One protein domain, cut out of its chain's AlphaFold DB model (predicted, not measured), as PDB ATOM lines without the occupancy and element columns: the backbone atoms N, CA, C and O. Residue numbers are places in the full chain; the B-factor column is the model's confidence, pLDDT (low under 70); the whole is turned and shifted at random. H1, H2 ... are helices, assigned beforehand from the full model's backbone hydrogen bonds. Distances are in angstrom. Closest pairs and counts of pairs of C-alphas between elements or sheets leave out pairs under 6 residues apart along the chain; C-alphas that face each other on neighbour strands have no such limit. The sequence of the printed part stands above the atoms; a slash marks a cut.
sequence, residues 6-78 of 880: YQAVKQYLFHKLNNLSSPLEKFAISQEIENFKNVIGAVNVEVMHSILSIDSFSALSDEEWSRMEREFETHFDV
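Overview. This is residues 6 to 78 of the 880 residues of the protein "Z1 domain-containing protein" of Pedobacter sp. CF074 (UniProt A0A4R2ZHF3). Three helices, H1, H2 and H4, pack on one another with their centres in a triangle and their lines crossed, and the short helix H3 sits at one end, by the beginning of H1 and the end of H2. H1 and H4 run the same way, and H2 runs opposite to both. The printed part has 73 residues with four named helices in the order H1, H2, H3, H4 and no named strand, an all helix domain. It is compact, with a radius of gyration of the C-alphas of 12.3 A, and spans 35 by 24 by 19 A.

Along the chain. H1, residues 6 to 18, begins at C-alpha 6 (162.280, 165.734, 96.639) and is 17.8 A long from first to last C-alpha. H2, residues 28 to 42, measures 20.9 A. H3, residues 45 to 52, measures 10.5 A. H4, residues 62 to 76, measures 20.8 A and ends at C-alpha 76 (147.908, 168.215, 108.126).

Arrangement. H1 is the hub, touching three helices. Its residues 13 to 17 touch H2 at a steep tilt of 51 degrees, the closest C-alphas being those of Leu 17 and Ile 29, 7.3 A apart. H1 and H3 only just touch, with 3 pairs of C-alphas within 8 A, closest at Ala 8 and Leu 52, 5.9 A. H1 and H4 also only just touch, with 3 such pairs, closest at Lys 10 and Met 68, 6.8 A. H2 touches H4 with residues 29 to 33, closest at the C-alphas of Ile 29 and Glu 69, 6.7 A; their tilt of 38 degrees is only just steep. H2 and H3 are close but not clearly touching, while H3 and H4 are apart. In H1, H2, H3 and H4 every O i to N i+4 pair is within hydrogen-bond range.

Size, cuts and confidence. The C-alphas of Glu 46 and Val 78 are the two farthest apart, 36.2 A. The printed part has no cut. The link from H2 to H3 is tight, and those from H1 to H2 and from H3 to H4 are short. The mean pLDDT of the printed part is 80.3; residues 21 to 24 are under 70.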
ATOM      1  N   TYR A   6     163.240 164.950  95.846       84.19
ATOM      2  CA  TYR A   6     162.280 165.734  96.639       84.19
ATOM      3  C   TYR A   6     160.857 165.178  96.565       84.19
ATOM      4  O   TYR A   6     160.230 164.916  97.587       84.19
ATOM      5  N   GLN A   7     160.345 164.953  95.352       80.69
ATOM      6  CA  GLN A   7     158.969 164.492  95.147       80.69
ATOM      7  C   GLN A   7     158.768 163.062  95.650       80.69
ATOM      8  O   GLN A   7     157.700 162.735  96.160       80.69
ATOM      9  N   ALA A   8     159.791 162.214  95.526       83.75
ATOM     10  CA  ALA A   8     159.734 160.846  96.023       83.75
ATOM     11  C   ALA A   8     159.718 160.797  97.558       83.75
ATOM     12  O   ALA A   8     158.852 160.140  98.134       83.75
ATOM     13  N   VAL A   9     160.614 161.546  98.213       87.12
ATOM     14  CA  VAL A   9     160.655 161.667  99.679       87.12
ATOM     15  C   VAL A   9     159.364 162.273 100.210       87.12
ATOM     16  O   VAL A   9     158.746 161.705 101.111       87.12
ATOM     17  N   LYS A  10     158.909 163.375  99.606       86.69
ATOM     18  CA  LYS A  10     157.650 164.022  99.970       86.69
ATOM     19  C   LYS A  10     156.484 163.043  99.888       86.69
ATOM     20  O   LYS A  10     155.697 162.968 100.820       86.69
ATOM     21  N   GLN A  11     156.372 162.277  98.803       84.38
ATOM     22  CA  GLN A  11     155.284 161.312  98.650       84.38
ATOM     23  C   GLN A  11     155.349 160.180  99.688       84.38
ATOM     24  O   GLN A  11     154.306 159.769 100.199       84.38
ATOM     25  N   TYR A  12     156.549 159.686 100.005       86.25
ATOM     26  CA  TYR A  12     156.747 158.655 101.024       86.25
ATOM     27  C   TYR A  12     156.303 159.142 102.411       86.25
ATOM     28  O   TYR A  12     155.469 158.505 103.058       86.25
ATOM     29  N   LEU A  13     156.809 160.304 102.833       87.69
ATOM     30  CA  LEU A  13     156.462 160.916 104.115       87.69
ATOM     31  C   LEU A  13     154.980 161.289 104.182       87.69
ATOM     32  O   LEU A  13     154.328 160.995 105.179       87.69
ATOM     33  N   PHE A  14     154.426 161.841 103.100       85.31
ATOM     34  CA  PHE A  14     153.002 162.152 103.000       85.31
ATOM     35  C   PHE A  14     152.135 160.920 103.268       85.31
ATOM     36  O   PHE A  14     151.212 160.989 104.071       85.31
ATOM     37  N   HIS A  15     152.442 159.775 102.647       83.31
ATOM     38  CA  HIS A  15     151.679 158.546 102.870       83.31
ATOM     39  C   HIS A  15     151.779 158.058 104.321       83.31
ATOM     40  O   HIS A  15     150.788 157.604 104.886       83.31
ATOM     41  N   LYS A  16     152.960 158.178 104.939       83.44
ATOM     42  CA  LYS A  16     153.164 157.787 106.335       83.44
ATOM     43  C   LYS A  16     152.392 158.687 107.302       83.44
ATOM     44  O   LYS A  16     151.713 158.163 108.178       83.44
ATOM     45  N   LEU A  17     152.433 160.005 107.091       83.88
ATOM     46  CA  LEU A  17     151.674 160.989 107.871       83.88
ATOM     47  C   LEU A  17     150.158 160.815 107.697       83.88
ATOM     48  O   LEU A  17     149.424 160.894 108.673       83.88
ATOM     49  N   ASN A  18     149.691 160.493 106.487       78.38
ATOM     50  CA  ASN A  18     148.268 160.268 106.202       78.38
ATOM     51  C   ASN A  18     147.686 159.026 106.906       78.38
ATOM     52  O   ASN A  18     146.473 158.908 107.053       78.38
ATOM     53  N   ASN A  19     148.542 158.097 107.341       75.19
ATOM     54  CA  ASN A  19     148.138 156.907 108.093       75.19
ATOM     55  C   ASN A  19     148.104 157.137 109.618       75.19
ATOM     56  O   ASN A  19     147.724 156.228 110.357       75.19
ATOM     57  N   LEU A  20     148.521 158.312 110.101       75.31
ATOM     58  CA  LEU A  20     148.434 158.687 111.513       75.31
ATOM     59  C   LEU A  20     147.039 159.245 111.844       75.31
ATOM     60  O   LEU A  20     146.288 159.668 110.967       75.31
ATOM     61  N   SER A  21     146.674 159.245 113.127       61.97
ATOM     62  CA  SER A  21     145.414 159.832 113.596       61.97
ATOM     63  C   SER A  21     145.405 161.357 113.426       61.97
ATOM     64  O   SER A  21     146.367 162.018 113.806       61.97
ATOM     65  N   SER A  22     144.304 161.900 112.894       59.44
ATOM     66  CA  SER A  22     144.048 163.343 112.750       59.44
ATOM     67  C   SER A  22     143.194 163.883 113.916       59.44
ATOM     68  O   SER A  22     142.263 163.178 114.328       59.44
ATOM     69  N   PRO A  23     143.455 165.104 114.436       60.12
ATOM     70  CA  PRO A  23     144.579 165.979 114.087       60.12
ATOM     71  C   PRO A  23     145.914 165.372 114.542       60.12
ATOM     72  O   PRO A  23     145.964 164.662 115.547       60.12
ATOM     73  N   LEU A  24     146.985 165.631 113.787       69.94
ATOM     74  CA  LEU A  24     148.316 165.143 114.151       69.94
ATOM     75  C   LEU A  24     148.748 165.717 115.508       69.94
ATOM     76  O   LEU A  24     148.472 166.876 115.823       69.94
ATOM     77  N   GLU A  25     149.471 164.921 116.300       72.25
ATOM     78  CA  GLU A  25     150.107 165.431 117.514       72.25
ATOM     79  C   GLU A  25     151.107 166.546 117.178       72.25
ATOM     80  O   GLU A  25     151.748 166.559 116.120       72.25
ATOM     81  N   LYS A  26     151.267 167.491 118.109       71.81
ATOM     82  CA  LYS A  26     152.216 168.595 117.961       71.81
ATOM     83  C   LYS A  26     153.619 168.032 117.692       71.81
ATOM     84  O   LYS A  26     154.087 167.188 118.449       71.81
ATOM     85  N   PHE A  27     154.283 168.532 116.648       78.19
ATOM     86  CA  PHE A  27     155.604 168.088 116.164       78.19
ATOM     87  C   PHE A  27     155.658 166.725 115.452       78.19
ATOM     88  O   PHE A  27     156.752 166.312 115.069       78.19
ATOM     89  N   ALA A  28     154.534 166.042 115.202       82.31
ATOM     90  CA  ALA A  28     154.548 164.756 114.490       82.31
ATOM     91  C   ALA A  28     155.194 164.858 113.093       82.31
ATOM     92  O   ALA A  28     155.923 163.960 112.678       82.31
ATOM     93  N   ILE A  29     154.975 165.975 112.391       85.00
ATOM     94  CA  ILE A  29     155.580 166.254 111.080       85.00
ATOM     95  C   ILE A  29     157.103 166.358 111.204       85.00
ATOM     96  O   ILE A  29     157.825 165.623 110.531       85.00
ATOM     97  N   SER A  30     157.589 167.235 112.087       86.00
ATOM     98  CA  SER A  30     159.021 167.460 112.313       86.00
ATOM     99  C   SER A  30     159.719 166.182 112.776       86.00
ATOM    100  O   SER A  30     160.789 165.839 112.277       86.00
ATOM    101  N   GLN A  31     159.088 165.429 113.682       87.81
ATOM    102  CA  GLN A  31     159.609 164.158 114.173       87.81
ATOM    103  C   GLN A  31     159.741 163.136 113.045       87.81
ATOM    104  O   GLN A  31     160.740 162.423 112.978       87.81
ATOM    105  N   GLU A  32     158.769 163.076 112.137       89.25
ATOM    106  CA  GLU A  32     158.803 162.105 111.052       89.25
ATOM    107  C   GLU A  32     159.781 162.484 109.934       89.25
ATOM    108  O   GLU A  32     160.440 161.610 109.363       89.25
ATOM    109  N   ILE A  33     159.966 163.784 109.693       89.31
ATOM    110  CA  ILE A  33     161.057 164.296 108.856       89.31
ATOM    111  C   ILE A  33     162.416 163.918 109.462       89.31
ATOM    112  O   ILE A  33     163.260 163.365 108.753       89.31
ATOM    113  N   GLU A  34     162.630 164.146 110.759       89.06
ATOM    114  CA  GLU A  34     163.886 163.797 111.440       89.06
ATOM    115  C   GLU A  34     164.135 162.282 111.464       89.06
ATOM    116  O   GLU A  34     165.243 161.823 111.173       89.06
ATOM    117  N   ASN A  35     163.099 161.472 111.706       88.44
ATOM    118  CA  ASN A  35     163.183 160.015 111.594       88.44
ATOM    119  C   ASN A  35     163.664 159.594 110.201       88.44
ATOM    120  O   ASN A  35     164.540 158.736 110.074       88.44
ATOM    121  N   PHE A  36     163.129 160.212 109.149       88.75
ATOM    122  CA  PHE A  36     163.514 159.887 107.782       88.75
ATOM    123  C   PHE A  36     164.913 160.401 107.413       88.75
ATOM    124  O   PHE A  36     165.653 159.683 106.736       88.75
ATOM    125  N   LYS A  37     165.338 161.570 107.913       87.56
ATOM    126  CA  LYS A  37     166.737 162.034 107.802       87.56
ATOM    127  C   LYS A  37     167.710 161.044 108.447       87.56
ATOM    128  O   LYS A  37     168.727 160.708 107.841       87.56
ATOM    129  N   ASN A  38     167.367 160.515 109.624       86.50
ATOM    130  CA  ASN A  38     168.164 159.489 110.301       86.50
ATOM    131  C   ASN A  38     168.242 158.190 109.488       86.50
ATOM    132  O   ASN A  38     169.312 157.588 109.402       86.50
ATOM    133  N   VAL A  39     167.141 157.780 108.841       84.88
ATOM    134  CA  VAL A  39     167.148 156.642 107.910       84.88
ATOM    135  C   VAL A  39     168.103 156.917 106.749       84.88
ATOM    136  O   VAL A  39     168.993 156.106 106.524       84.88
ATOM    137  N   ILE A  40     168.006 158.071 106.075       83.62
ATOM    138  CA  ILE A  40     168.923 158.438 104.977       83.62
ATOM    139  C   ILE A  40     170.391 158.375 105.428       83.62
ATOM    140  O   ILE A  40     171.235 157.887 104.683       83.62
ATOM    141  N   GLY A  41     170.698 158.837 106.645       79.88
ATOM    142  CA  GLY A  41     172.052 158.785 107.203       79.88
ATOM    143  C   GLY A  41     172.554 157.375 107.543       79.88
ATOM    144  O   GLY A  41     173.763 157.173 107.648       79.88
ATOM    145  N   ALA A  42     171.651 156.401 107.706       81.44
ATOM    146  CA  ALA A  42     171.963 155.038 108.141       81.44
ATOM    147  C   ALA A  42     171.978 153.990 107.009       81.44
ATOM    148  O   ALA A  42     172.574 152.925 107.185       81.44
ATOM    149  N   VAL A  43     171.336 154.253 105.863       80.62
ATOM    150  CA  VAL A  43     171.292 153.333 104.706       80.62
ATOM    151  C   VAL A  43     172.072 153.855 103.498       80.62
ATOM    152  O   VAL A  43     172.216 155.052 103.283       80.62
ATOM    153  N   ASN A  44     172.591 152.932 102.680       77.56
ATOM    154  CA  ASN A  44     173.284 153.279 101.441       77.56
ATOM    155  C   ASN A  44     172.300 153.706 100.326       77.56
ATOM    156  O   ASN A  44     171.090 153.480 100.396       77.56
ATOM    157  N   VAL A  45     172.839 154.308  99.261       74.38
ATOM    158  CA  VAL A  45     172.053 154.869  98.145       74.38
ATOM    159  C   VAL A  45     171.202 153.805  97.426       74.38
ATOM    160  O   VAL A  45     170.073 154.082  97.031       74.38
ATOM    161  N   GLU A  46     171.689 152.565  97.321       72.56
ATOM    162  CA  GLU A  46     170.971 151.453  96.674       72.56
ATOM    163  C   GLU A  46     169.714 151.022  97.448       72.56
ATOM    164  O   GLU A  46     168.673 150.727  96.854       72.56
ATOM    165  N   VAL A  47     169.770 151.032  98.784       77.88
ATOM    166  CA  VAL A  47     168.599 150.758  99.630       77.88
ATOM    167  C   VAL A  47     167.578 151.894  99.518       77.88
ATOM    168  O   VAL A  47     166.377 151.630  99.430       77.88
ATOM    169  N   MET A  48     168.031 153.147  99.410       78.94
ATOM    170  CA  MET A  48     167.141 154.294  99.190       78.94
ATOM    171  C   MET A  48     166.401 154.227  97.848       78.94
ATOM    172  O   MET A  48     165.221 154.584  97.794       78.94
ATOM    173  N   HIS A  49     167.033 153.706  96.789       79.62
ATOM    174  CA  HIS A  49     166.358 153.459  95.504       79.62
ATOM    175  C   HIS A  49     165.169 152.507  95.663       79.62
ATOM    176  O   HIS A  49     164.102 152.741  95.091       79.62
ATOM    177  N   SER A  50     165.337 151.468  96.486       76.00
ATOM    178  CA  SER A  50     164.293 150.476  96.752       76.00
ATOM    179  C   SER A  50     163.155 151.053  97.601       76.00
ATOM    180  O   SER A  50     161.988 150.850  97.272       76.00
ATOM    181  N   ILE A  51     163.475 151.818  98.654       79.06
ATOM    182  CA  ILE A  51     162.474 152.432  99.548       79.06
ATOM    183  C   ILE A  51     161.617 153.464  98.804       79.06
ATOM    184  O   ILE A  51     160.396 153.483  98.956       79.06
ATOM    185  N   LEU A  52     162.243 154.319  97.990       80.62
ATOM    186  CA  LEU A  52     161.569 155.429  97.309       80.62
ATOM    187  C   LEU A  52     161.059 155.080  95.904       80.62
ATOM    188  O   LEU A  52     160.353 155.888  95.299       80.62
ATOM    189  N   SER A  53     161.394 153.894  95.385       79.75
ATOM    190  CA  SER A  53     161.068 153.467  94.016       79.75
ATOM    191  C   SER A  53     161.536 154.475  92.951       79.75
ATOM    192  O   SER A  53     160.761 154.881  92.080       79.75
ATOM    193  N   ILE A  54     162.801 154.911  93.036       79.38
ATOM    194  CA  ILE A  54     163.431 155.869  92.105       79.38
ATOM    195  C   ILE A  54     164.776 155.362  91.576       79.38
ATOM    196  O   ILE A  54     165.484 154.635  92.265       79.38
ATOM    197  N   ASP A  55     165.143 155.803  90.367       75.44
ATOM    198  CA  ASP A  55     166.383 155.393  89.681       75.44
ATOM    199  C   ASP A  55     167.658 156.024  90.274       75.44
ATOM    200  O   ASP A  55     168.758 155.510  90.076       75.44
ATOM    201  N   SER A  56     167.530 157.180  90.929       77.75
ATOM    202  CA  SER A  56     168.650 157.946  91.484       77.75
ATOM    203  C   SER A  56     168.174 158.835  92.626       77.75
ATOM    204  O   SER A  56     167.179 159.543  92.456       77.75
ATOM    205  N   PHE A  57     168.907 158.852  93.739       79.88
ATOM    206  CA  PHE A  57     168.644 159.733  94.878       79.88
ATOM    207  C   PHE A  57     169.735 160.804  95.038       79.88
ATOM    208  O   PHE A  57     170.928 160.508  94.999       79.88
ATOM    209  N   SER A  58     169.310 162.045  95.253       80.62
ATOM    210  CA  SER A  58     170.131 163.202  95.613       80.62
ATOM    211  C   SER A  58     169.716 163.690  96.997       80.62
ATOM    212  O   SER A  58     168.519 163.773  97.283       80.62
ATOM    213  N   ALA A  59     170.694 164.020  97.842       80.62
ATOM    214  CA  ALA A  59     170.418 164.592  99.156       80.62
ATOM    215  C   ALA A  59     169.652 165.915  99.019       80.62
ATOM    216  O   ALA A  59     169.907 166.689  98.097       80.62
ATOM    217  N   LEU A  60     168.712 166.131  99.934       84.25
ATOM    218  CA  LEU A  60     167.874 167.323  99.995       84.25
ATOM    219  C   LEU A  60     168.577 168.412 100.809       84.25
ATOM    220  O   LEU A  60     169.201 168.096 101.827       84.25
ATOM    221  N   SER A  61     168.472 169.670 100.380       83.19
ATOM    222  CA  SER A  61     168.992 170.819 101.132       83.19
ATOM    223  C   SER A  61     168.145 171.126 102.373       83.19
ATOM    224  O   SER A  61     166.983 170.727 102.468       83.19
ATOM    225  N   ASP A  62     168.694 171.885 103.324       79.62
ATOM    226  CA  ASP A  62     167.936 172.338 104.501       79.62
ATOM    227  C   ASP A  62     166.722 173.201 104.116       79.62
ATOM    228  O   ASP A  62     165.668 173.128 104.751       79.62
ATOM    229  N   GLU A  63     166.832 173.968 103.026       73.12
ATOM    230  CA  GLU A  63     165.721 174.733 102.454       73.12
ATOM    231  C   GLU A  63     164.621 173.814 101.906       73.12
ATOM    232  O   GLU A  63     163.437 174.079 102.117       73.12
ATOM    233  N   GLU A  64     164.987 172.711 101.245       81.25
ATOM    234  CA  GLU A  64     164.038 171.710 100.750       81.25
ATOM    235  C   GLU A  64     163.323 170.986 101.897       81.25
ATOM    236  O   GLU A  64     162.109 170.786 101.831       81.25
ATOM    237  N   TRP A  65     164.031 170.643 102.977       85.75
ATOM    238  CA  TRP A  65     163.405 170.064 104.170       85.75
ATOM    239  C   TRP A  65     162.438 171.034 104.840       85.75
ATOM    240  O   TRP A  65     161.287 170.676 105.082       85.75
ATOM    241  N   SER A  66     162.876 172.274 105.064       79.88
ATOM    242  CA  SER A  66     162.049 173.326 105.671       79.88
ATOM    243  C   SER A  66     160.818 173.632 104.813       79.88
ATOM    244  O   SER A  66     159.719 173.865 105.316       79.88
ATOM    245  N   ARG A  67     160.970 173.601 103.485       79.12
ATOM    246  CA  ARG A  67     159.852 173.715 102.546       79.12
ATOM    247  C   ARG A  67     158.867 172.560 102.711       79.12
ATOM    248  O   ARG A  67     157.666 172.811 102.751       79.12
ATOM    249  N   MET A  68     159.355 171.325 102.775       86.06
ATOM    250  CA  MET A  68     158.509 170.141 102.906       86.06
ATOM    251  C   MET A  68     157.720 170.148 104.217       86.06
ATOM    252  O   MET A  68     156.532 169.838 104.205       86.06
ATOM    253  N   GLU A  69     158.356 170.561 105.314       84.62
ATOM    254  CA  GLU A  69     157.704 170.752 106.610       84.62
ATOM    255  C   GLU A  69     156.540 171.744 106.507       84.62
ATOM    256  O   GLU A  69     155.406 171.366 106.790       84.62
ATOM    257  N   ARG A  70     156.768 172.945 105.954       76.50
ATOM    258  CA  ARG A  70     155.698 173.938 105.721       76.50
ATOM    259  C   ARG A  70     154.576 173.413 104.822       76.50
ATOM    260  O   ARG A  70     153.398 173.699 105.047       76.50
ATOM    261  N   GLU A  71     154.922 172.656 103.777       77.56
ATOM    262  CA  GLU A  71     153.941 172.031 102.880       77.56
ATOM    263  C   GLU A  71     153.086 170.982 103.615       77.56
ATOM    264  O   GLU A  71     151.889 170.882 103.341       77.56
ATOM    265  N   PHE A  72     153.671 170.224 104.547       84.44
ATOM    266  CA  PHE A  72     152.950 169.272 105.388       84.44
ATOM    267  C   PHE A  72     152.123 169.958 106.470       84.44
ATOM    268  O   PHE A  72     150.973 169.572 106.640       84.44
ATOM    269  N   GLU A  73     152.630 170.990 107.141       80.69
ATOM    270  CA  GLU A  73     151.858 171.772 108.119       80.69
ATOM    271  C   GLU A  73     150.602 172.357 107.464       80.69
ATOM    272  O   GLU A  73     149.494 172.166 107.953       80.69
ATOM    273  N   THR A  74     150.739 172.932 106.264       73.06
ATOM    274  CA  THR A  74     149.602 173.475 105.496       73.06
ATOM    275  C   THR A  74     148.536 172.417 105.161       73.06
ATOM    276  O   THR A  74     147.376 172.757 104.913       73.06
ATOM    277  N   HIS A  75     148.924 171.139 105.098       77.12
ATOM    278  CA  HIS A  75     148.036 170.037 104.738       77.12
ATOM    279  C   HIS A  75     147.482 169.279 105.949       77.12
ATOM    280  O   HIS A  75     146.327 168.874 105.918       77.12
ATOM    281  N   PHE A  76     148.278 169.056 106.989       80.19
ATOM    282  CA  PHE A  76     147.908 168.215 108.126       80.19
ATOM    283  C   PHE A  76     147.533 169.014 109.381       80.19
ATOM    284  O   PHE A  76     146.765 168.502 110.191       80.19
ATOM    285  N   ASP A  77     148.001 170.257 109.536       79.88
ATOM    286  CA  ASP A  77     147.612 171.153 110.638       79.88
ATOM    287  C   ASP A  77     146.386 171.996 110.245       79.88
ATOM    288  O   ASP A  77     146.402 173.227 110.169       79.88
ATOM    289  N   VAL A  78     145.300 171.299 109.897       79.25
ATOM    290  CA  VAL A  78     144.029 171.918 109.505       79.25
ATOM    291  C   VAL A  78     142.941 171.470 110.464       79.25
ATOM    292  O   VAL A  78     142.585 170.297 110.512       79.25
TER     293      VAL A  78